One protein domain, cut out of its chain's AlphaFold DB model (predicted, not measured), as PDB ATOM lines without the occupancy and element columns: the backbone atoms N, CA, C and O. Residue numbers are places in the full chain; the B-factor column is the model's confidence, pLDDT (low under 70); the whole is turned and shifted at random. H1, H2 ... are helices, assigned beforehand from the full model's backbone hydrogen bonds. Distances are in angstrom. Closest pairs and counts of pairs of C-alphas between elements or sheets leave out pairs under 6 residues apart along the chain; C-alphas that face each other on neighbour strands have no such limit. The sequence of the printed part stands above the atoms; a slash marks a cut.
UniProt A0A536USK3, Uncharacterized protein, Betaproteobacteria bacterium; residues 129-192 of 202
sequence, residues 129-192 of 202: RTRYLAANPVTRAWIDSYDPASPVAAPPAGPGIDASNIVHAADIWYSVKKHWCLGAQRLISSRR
ATOM      1  N   ARG A 129     149.866 131.191 213.242       87.38
ATOM      2  CA  ARG A 129     150.606 131.207 211.979       87.38
ATOM      3  C   ARG A 129     149.637 130.904 210.842       87.38
ATOM      4  O   ARG A 129     149.286 129.754 210.604       87.38
ATOM      5  N   THR A 130     149.234 131.951 210.132       92.56
ATOM      6  CA  THR A 130     148.294 131.861 208.999       92.56
ATOM      7  C   THR A 130     148.798 132.577 207.743       92.56
ATOM      8  O   THR A 130     148.157 132.529 206.698       92.56
ATOM      9  N   ARG A 131     149.975 133.221 207.794       93.50
ATOM     10  CA  ARG A 131     150.527 133.995 206.665       93.50
ATOM     11  C   ARG A 131     150.685 133.163 205.384       93.50
ATOM     12  O   ARG A 131     150.445 133.682 204.300       93.50
ATOM     13  N   TYR A 132     151.081 131.895 205.500       93.62
ATOM     14  CA  TYR A 132     151.250 131.005 204.344       93.62
ATOM     15  C   TYR A 132     149.921 130.717 203.634       93.62
ATOM     16  O   TYR A 132     149.899 130.665 202.407       93.62
ATOM     17  N   LEU A 133     148.809 130.643 204.378       95.75
ATOM     18  CA  LEU A 133     147.472 130.448 203.812       95.75
ATOM     19  C   LEU A 133     147.068 131.609 202.907       95.75
ATOM     20  O   LEU A 133     146.454 131.407 201.864       95.75
ATOM     21  N   ALA A 134     147.430 132.833 203.292       94.62
ATOM     22  CA  ALA A 134     147.195 133.996 202.455       94.62
ATOM     23  C   ALA A 134     148.134 134.018 201.240       94.62
ATOM     24  O   ALA A 134     147.751 134.553 200.206       94.62
ATOM     25  N   ALA A 135     149.350 133.474 201.332       96.06
ATOM     26  CA  ALA A 135     150.321 133.486 200.238       96.06
ATOM     27  C   ALA A 135     149.987 132.481 199.119       96.06
ATOM     28  O   ALA A 135     150.260 132.770 197.955       96.06
ATOM     29  N   ASN A 136     149.384 131.337 199.450       96.81
ATOM     30  CA  ASN A 136     148.969 130.341 198.466       96.81
ATOM     31  C   ASN A 136     147.564 130.677 197.899       96.81
ATOM     32  O   ASN A 136     146.618 130.882 198.663       96.81
ATOM     33  N   PRO A 137     147.395 130.761 196.563       96.56
ATOM     34  CA  PRO A 137     146.129 131.169 195.952       96.56
ATOM     35  C   PRO A 137     144.984 130.174 196.184       96.56
ATOM     36  O   PRO A 137     143.837 130.600 196.288       96.56
ATOM     37  N   VAL A 138     145.274 128.874 196.308       97.50
ATOM     38  CA  VAL A 138     144.259 127.830 196.532       97.50
ATOM     39  C   VAL A 138     143.673 127.948 197.937       97.50
ATOM     40  O   VAL A 138     142.455 127.982 198.105       97.50
ATOM     41  N   THR A 139     144.527 128.077 198.955       97.75
ATOM     42  CA  THR A 139     144.081 128.267 200.343       97.75
ATOM     43  C   THR A 139     143.392 129.614 200.534       97.75
ATOM     44  O   THR A 139     142.390 129.686 201.242       97.75
ATOM     45  N   ARG A 140     143.871 130.678 199.871       97.50
ATOM     46  CA  ARG A 140     143.213 131.993 199.892       97.50
ATOM     47  C   ARG A 140     141.801 131.927 199.306       97.50
ATOM     48  O   ARG A 140     140.875 132.418 199.938       97.50
ATOM     49  N   ALA A 141     141.632 131.296 198.143       97.31
ATOM     50  CA  ALA A 141     140.320 131.148 197.515       97.31
ATOM     51  C   ALA A 141     139.344 130.370 198.413       97.31
ATOM     52  O   ALA A 141     138.196 130.780 198.574       97.31
ATOM     53  N   TRP A 142     139.821 129.301 199.059       97.69
ATOM     54  CA  TRP A 142     139.029 128.552 200.035       97.69
ATOM     55  C   TRP A 142     138.588 129.443 201.208       97.69
ATOM     56  O   TRP A 142     137.400 129.499 201.523       97.69
ATOM     57  N   ILE A 143     139.518 130.210 201.794       97.25
ATOM     58  CA  ILE A 143     139.244 131.173 202.876       97.25
ATOM     59  C   ILE A 143     138.210 132.225 202.453       97.25
ATOM     60  O   ILE A 143     137.326 132.570 203.235       97.25
ATOM     61  N   ASP A 144     138.310 132.752 201.234       96.50
ATOM     62  CA  ASP A 144     137.391 133.781 200.745       96.50
ATOM     63  C   ASP A 144     135.980 133.246 200.480       96.50
ATOM     64  O   ASP A 144     135.021 134.008 200.614       96.50
ATOM     65  N   SER A 145     135.855 131.954 200.165       96.25
ATOM     66  CA  SER A 145     134.574 131.263 199.972       96.25
ATOM     67  C   SER A 145     133.919 130.761 201.263       96.25
ATOM     68  O   SER A 145     132.787 130.284 201.222       96.25
ATOM     69  N   TYR A 146     134.619 130.840 202.398       96.31
ATOM     70  CA  TYR A 146     134.129 130.316 203.667       96.31
ATOM     71  C   TYR A 146     132.857 131.029 204.134       96.31
ATOM     72  O   TYR A 146     132.803 132.260 204.194       96.31
ATOM     73  N   ASP A 147     131.868 130.234 204.540       94.75
ATOM     74  CA  ASP A 147     130.614 130.689 205.127       94.75
ATOM     75  C   ASP A 147     130.321 129.889 206.411       94.75
ATOM     76  O   ASP A 147     130.091 128.681 206.329       94.75
ATOM     77  N   PRO A 148     130.298 130.528 207.597       93.19
ATOM     78  CA  PRO A 148     130.034 129.842 208.858       93.19
ATOM     79  C   PRO A 148     128.588 129.345 209.010       93.19
ATOM     80  O   PRO A 148     128.314 128.622 209.968       93.19
ATOM     81  N   ALA A 149     127.661 129.742 208.127       91.56
ATOM     82  CA  ALA A 149     126.296 129.210 208.093       91.56
ATOM     83  C   ALA A 149     126.181 127.900 207.292       91.56
ATOM     84  O   ALA A 149     125.170 127.203 207.394       91.56
ATOM     85  N   SER A 150     127.212 127.555 206.520       91.81
ATOM     86  CA  SER A 150     127.266 126.358 205.685       91.81
ATOM     87  C   SER A 150     128.143 125.272 206.328       91.81
ATOM     88  O   SER A 150     129.040 125.588 207.116       91.81
ATOM     89  N   PRO A 151     127.934 123.978 206.009       89.75
ATOM     90  CA  PRO A 151     128.866 122.928 206.409       89.75
ATOM     91  C   PRO A 151     130.289 123.259 205.952       89.75
ATOM     92  O   PRO A 151     130.506 123.633 204.798       89.75
ATOM     93  N   VAL A 152     131.262 123.113 206.854       86.94
ATOM     94  CA  VAL A 152     132.664 123.417 206.552       86.94
ATOM     95  C   VAL A 152     133.153 122.470 205.458       86.94
ATOM     96  O   VAL A 152     133.168 121.252 205.638       86.94
ATOM     97  N   ALA A 153     133.543 123.034 204.313       89.75
ATOM     98  CA  ALA A 153     134.108 122.267 203.212       89.75
ATOM     99  C   ALA A 153     135.419 121.583 203.633       89.75
ATOM    100  O   ALA A 153     136.125 122.049 204.527       89.75
ATOM    101  N   ALA A 154     135.789 120.497 202.955       91.50
ATOM    102  CA  ALA A 154     137.098 119.896 203.171       91.50
ATOM    103  C   ALA A 154     138.209 120.921 202.846       91.50
ATOM    104  O   ALA A 154     138.124 121.595 201.810       91.50
ATOM    105  N   PRO A 155     139.239 121.062 203.700       93.06
ATOM    106  CA  PRO A 155     140.423 121.843 203.373       93.06
ATOM    107  C   PRO A 155     141.068 121.378 202.058       93.06
ATOM    108  O   PRO A 155     141.068 120.177 201.771       93.06
ATOM    109  N   PRO A 156     141.644 122.293 201.260       94.38
ATOM    110  CA  PRO A 156     142.348 121.907 200.048       94.38
ATOM    111  C   PRO A 156     143.582 121.068 200.401       94.38
ATOM    112  O   PRO A 156     144.298 121.369 201.355       94.38
ATOM    113  N   ALA A 157     143.851 120.038 199.601       92.88
ATOM    114  CA  ALA A 157     144.996 119.150 199.762       92.88
ATOM    115  C   ALA A 157     145.716 118.952 198.422       92.88
ATOM    116  O   ALA A 157     145.100 119.017 197.357       92.88
ATOM    117  N   GLY A 158     147.025 118.712 198.471       92.19
ATOM    118  CA  GLY A 158     147.848 118.470 197.287       92.19
ATOM    119  C   GLY A 158     149.319 118.836 197.504       92.19
ATOM    120  O   GLY A 158     149.670 119.398 198.545       92.19
ATOM    121  N   PRO A 159     150.200 118.531 196.535       91.19
ATOM    122  CA  PRO A 159     151.618 118.866 196.629       91.19
ATOM    123  C   PRO A 159     151.829 120.370 196.850       91.19
ATOM    124  O   PRO A 159     151.341 121.193 196.077       91.19
ATOM    125  N   GLY A 160     152.553 120.732 197.912       89.44
ATOM    126  CA  GLY A 160     152.850 122.132 198.244       89.44
ATOM    127  C   GLY A 160     151.683 122.927 198.848       89.44
ATOM    128  O   GLY A 160     151.799 124.145 198.995       89.44
ATOM    129  N   ILE A 161     150.574 122.273 199.206       94.50
ATOM    130  CA  ILE A 161     149.454 122.903 199.914       94.50
ATOM    131  C   ILE A 161     149.562 122.571 201.401       94.50
ATOM    132  O   ILE A 161     149.316 121.443 201.817       94.50
ATOM    133  N   ASP A 162     149.905 123.581 202.198       92.88
ATOM    134  CA  ASP A 162     149.745 123.545 203.650       92.88
ATOM    135  C   ASP A 162     148.427 124.239 204.011       92.88
ATOM    136  O   ASP A 162     148.296 125.455 203.858       92.88
ATOM    137  N   ALA A 163     147.441 123.454 204.449       92.81
ATOM    138  CA  ALA A 163     146.126 123.925 204.885       92.81
ATOM    139  C   ALA A 163     145.967 123.902 206.416       92.81
ATOM    140  O   ALA A 163     144.848 123.967 206.931       92.81
ATOM    141  N   SER A 164     147.074 123.816 207.159       90.50
ATOM    142  CA  SER A 164     147.043 123.919 208.617       90.50
ATOM    143  C   SER A 164     146.353 125.226 209.038       90.50
ATOM    144  O   SER A 164     146.405 126.235 208.340       90.50
ATOM    145  N   ASN A 165     145.637 125.224 210.164       91.25
ATOM    146  CA  ASN A 165     144.945 126.403 210.714       91.25
ATOM    147  C   ASN A 165     143.891 127.072 209.794       91.25
ATOM    148  O   ASN A 165     143.382 128.142 210.146       91.25
ATOM    149  N   ILE A 166     143.546 126.490 208.635       93.19
ATOM    150  CA  ILE A 166     142.755 127.185 207.606       93.19
ATOM    151  C   ILE A 166     141.338 127.530 208.062       93.19
ATOM    152  O   ILE A 166     140.867 128.629 207.780       93.19
ATOM    153  N   VAL A 167     140.693 126.654 208.837       92.25
ATOM    154  CA  VAL A 167     139.348 126.898 209.382       92.25
ATOM    155  C   VAL A 167     139.366 128.093 210.330       92.25
ATOM    156  O   VAL A 167     138.563 129.007 210.185       92.25
ATOM    157  N   HIS A 168     140.332 128.142 211.251       92.56
ATOM    158  CA  HIS A 168     140.497 129.281 212.152       92.56
ATOM    159  C   HIS A 168     140.736 130.591 211.383       92.56
ATOM    160  O   HIS A 168     140.119 131.615 211.677       92.56
ATOM    161  N   ALA A 169     141.623 130.562 210.382       94.31
ATOM    162  CA  ALA A 169     141.931 131.734 209.570       94.31
ATOM    163  C   ALA A 169     140.702 132.235 208.799       94.31
ATOM    164  O   ALA A 169     140.427 133.435 208.797       94.31
ATOM    165  N   ALA A 170     139.960 131.319 208.175       95.31
ATOM    166  CA  ALA A 170     138.768 131.638 207.405       95.31
ATOM    167  C   ALA A 170     137.659 132.221 208.275       95.31
ATOM    168  O   ALA A 170     137.040 133.220 207.914       95.31
ATOM    169  N   ASP A 171     137.474 131.652 209.460       94.81
ATOM    170  CA  ASP A 171     136.464 132.083 210.407       94.81
ATOM    171  C   ASP A 171     136.697 133.507 210.927       94.81
ATOM    172  O   ASP A 171     135.801 134.362 210.886       94.81
ATOM    173  N   ILE A 172     137.937 133.794 211.337       94.75
ATOM    174  CA  ILE A 172     138.337 135.147 211.728       94.75
ATOM    175  C   ILE A 172     138.192 136.105 210.548       94.75
ATOM    176  O   ILE A 172     137.651 137.196 210.726       94.75
ATOM    177  N   TRP A 173     138.650 135.717 209.355       96.06
ATOM    178  CA  TRP A 173     138.588 136.575 208.172       96.06
ATOM    179  C   TRP A 173     137.152 136.943 207.802       96.06
ATOM    180  O   TRP A 173     136.848 138.121 207.606       96.06
ATOM    181  N   TYR A 174     136.255 135.958 207.756       97.06
ATOM    182  CA  TYR A 174     134.833 136.177 207.513       97.06
ATOM    183  C   TYR A 174     134.238 137.143 208.541       97.06
ATOM    184  O   TYR A 174     133.618 138.142 208.170       97.06
ATOM    185  N   SER A 175     134.468 136.882 209.829       96.75
ATOM    186  CA  SER A 175     133.872 137.664 210.913       96.75
ATOM    187  C   SER A 175     134.388 139.105 210.914       96.75
ATOM    188  O   SER A 175     133.598 140.048 210.956       96.75
ATOM    189  N   VAL A 176     135.697 139.314 210.758       95.88
ATOM    190  CA  VAL A 176     136.275 140.664 210.652       95.88
ATOM    191  C   VAL A 176     135.670 141.428 209.471       95.88
ATOM    192  O   VAL A 176     135.202 142.553 209.660       95.88
ATOM    193  N   LYS A 177     135.592 140.808 208.282       96.81
ATOM    194  CA  LYS A 177     134.957 141.422 207.102       96.81
ATOM    195  C   LYS A 177     133.502 141.805 207.379       96.81
ATOM    196  O   LYS A 177     133.123 142.952 207.143       96.81
ATOM    197  N   LYS A 178     132.702 140.877 207.922       97.12
ATOM    198  CA  LYS A 178     131.295 141.113 208.289       97.12
ATOM    199  C   LYS A 178     131.167 142.351 209.175       97.12
ATOM    200  O   LYS A 178     130.406 143.263 208.851       97.12
ATOM    201  N   HIS A 179     131.921 142.418 210.270       96.81
ATOM    202  CA  HIS A 179     131.784 143.508 211.235       96.81
ATOM    203  C   HIS A 179     132.357 144.839 210.740       96.81
ATOM    204  O   HIS A 179     131.824 145.888 211.101       96.81
ATOM    205  N   TRP A 180     133.357 144.832 209.853       95.81
ATOM    206  CA  TRP A 180     133.768 146.043 209.137       95.81
ATOM    207  C   TRP A 180     132.657 146.576 208.232       95.81
ATOM    208  O   TRP A 180     132.353 147.769 208.282       95.81
ATOM    209  N   CYS A 181     131.999 145.708 207.456       97.12
ATOM    210  CA  CYS A 181     130.871 146.102 206.611       97.12
ATOM    211  C   CYS A 181     129.699 146.645 207.441       97.12
ATOM    212  O   CYS A 181     129.191 147.726 207.143       97.12
ATOM    213  N   LEU A 182     129.306 145.948 208.513       95.69
ATOM    214  CA  LEU A 182     128.235 146.398 209.410       95.69
ATOM    215  C   LEU A 182     128.581 147.732 210.088       95.69
ATOM    216  O   LEU A 182     127.742 148.630 210.154       95.69
ATOM    217  N   GLY A 183     129.825 147.903 210.545       92.50
ATOM    218  CA  GLY A 183     130.302 149.157 211.128       92.50
ATOM    219  C   GLY A 183     130.242 150.326 210.139       92.50
ATOM    220  O   GLY A 183     129.725 151.394 210.474       92.50
ATOM    221  N   ALA A 184     130.690 150.115 208.898       93.12
ATOM    222  CA  ALA A 184     130.614 151.122 207.841       93.12
ATOM    223  C   ALA A 184     129.160 151.505 207.510       93.12
ATOM    224  O   ALA A 184     128.843 152.691 207.391       93.12
ATOM    225  N   GLN A 185     128.256 150.524 207.422       94.25
ATOM    226  CA  GLN A 185     126.826 150.763 207.194       94.25
ATOM    227  C   GLN A 185     126.196 151.592 208.317       94.25
ATOM    228  O   GLN A 185     125.462 152.544 208.033       94.25
ATOM    229  N   ARG A 186     126.506 151.280 209.585       90.94
ATOM    230  CA  ARG A 186     126.040 152.051 210.750       90.94
ATOM    231  C   ARG A 186     126.530 153.495 210.679       90.94
ATOM    232  O   ARG A 186     125.715 154.407 210.777       90.94
ATOM    233  N   LEU A 187     127.818 153.706 210.405       89.81
ATOM    234  CA  LEU A 187     128.397 155.047 210.266       89.81
ATOM    235  C   LEU A 187     127.701 155.872 209.174       89.81
ATOM    236  O   LEU A 187     127.331 157.025 209.403       89.81
ATOM    237  N   ILE A 188     127.510 155.290 207.987       92.06
ATOM    238  CA  ILE A 188     126.835 155.961 206.866       92.06
ATOM    239  C   ILE A 188     125.385 156.295 207.233       92.06
ATOM    240  O   ILE A 188     124.930 157.411 206.980       92.06
ATOM    241  N   SER A 189     124.670 155.352 207.850       91.31
ATOM    242  CA  SER A 189     123.266 155.527 208.235       91.31
ATOM    243  C   SER A 189     123.096 156.637 209.270       91.31
ATOM    244  O   SER A 189     122.262 157.522 209.085       91.31
ATOM    245  N   SER A 190     123.938 156.669 210.306       89.19
ATOM    246  CA  SER A 190     123.909 157.731 211.318       89.19
ATOM    247  C   SER A 190     124.250 159.100 210.735       89.19
ATOM    248  O   SER A 190     123.593 160.084 211.069       89.19
ATOM    249  N   ARG A 191     125.220 159.183 209.815       88.69
ATOM    250  CA  ARG A 191     125.535 160.444 209.121       88.69
ATOM    251  C   ARG A 191     124.358 160.945 208.288       88.69
ATOM    252  O   ARG A 191     124.044 162.130 208.339       88.69
ATOM    253  N   ARG A 192     123.680 160.053 207.558       91.25
ATOM    254  CA  ARG A 192     122.472 160.398 206.788       91.25
ATOM    255  C   ARG A 192     121.346 160.894 207.694       91.25
ATOM    256  O   ARG A 192     120.750 161.923 207.391       91.25
TER     257      ARG A 192
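Overview. This is residues 129 to 192 of the 202 residues of an uncharacterized protein of Betaproteobacteria bacterium (UniProt A0A536USK3). What shape does the printed part have? It is a small head with one long arm: the head holds the short helices H1 and H2, a wide loop of residues 146 to 165 and the first part of the long helix H3, and residues 176 to 192 of H3 stick out from it. H2 packs on H3 near that helix's first end, while H1 makes a corner with H2. What is it made of, and how large is it? The printed part has 64 residues with three named helices, H1, H2 and H3 in that order, and no named strand; its class is all helix. It is loose, with a radius of gyration of the C-alphas of 14.6 A, and spans 52 by 24 by 16 A, the arm making the length.

Along the chain. Which elements come first? H1 is residues 131 to 135, from C-alpha 131 at (150.527, 133.995, 206.665), and measures 6.5 A from first to last C-alpha. H2 is residues 137 to 145, 12.2 A long, from C-alpha 137 at (146.129, 131.169, 195.952). Where is the longest helix? H3 is residues 166 to 192, 38.9 A from first to last C-alpha, and ends at C-alpha 192 at (122.472, 160.398, 206.788).

Arrangement. How do H1 and H2 stand? They touch only at the corner by their link, and only just, with 3 pairs of C-alphas within 8 A; their closest C-alphas are those of Ala 134 and Arg 140, 5.1 A apart. How does H3 meet these two? H2 touches H3 at a steep tilt of 51 degrees, the same way, and the closest C-alphas are those of Ile 143 and Ala 170, 4.6 A apart. H3 touches H2 with residues 166 to 174 alone. H1 and H3 are close but not clearly touching, with their closest C-alphas, those of Leu 133 and Ile 166, 6.9 A apart. What do the backbones show? In H1, H2 and H3 every O i to N i+4 pair is within hydrogen-bond range.

Size, cuts and confidence. How far does the model reach? The two C-alphas farthest apart are those of Pro 159 and Arg 192, 51.7 A. Residues 176 to 192, which belong to H3, stand free; the body without them has 47 residues and spans 29 by 18 by 15 A. Which links are long, and is there a cut? The link from H2 to H3 is long, with 20 residues, and the link from H1 to H2 is tight, with 1 residue. The printed part has no cut. How confident is the model? The mean pLDDT of the printed part is 93.8, and no printed residue is under 70.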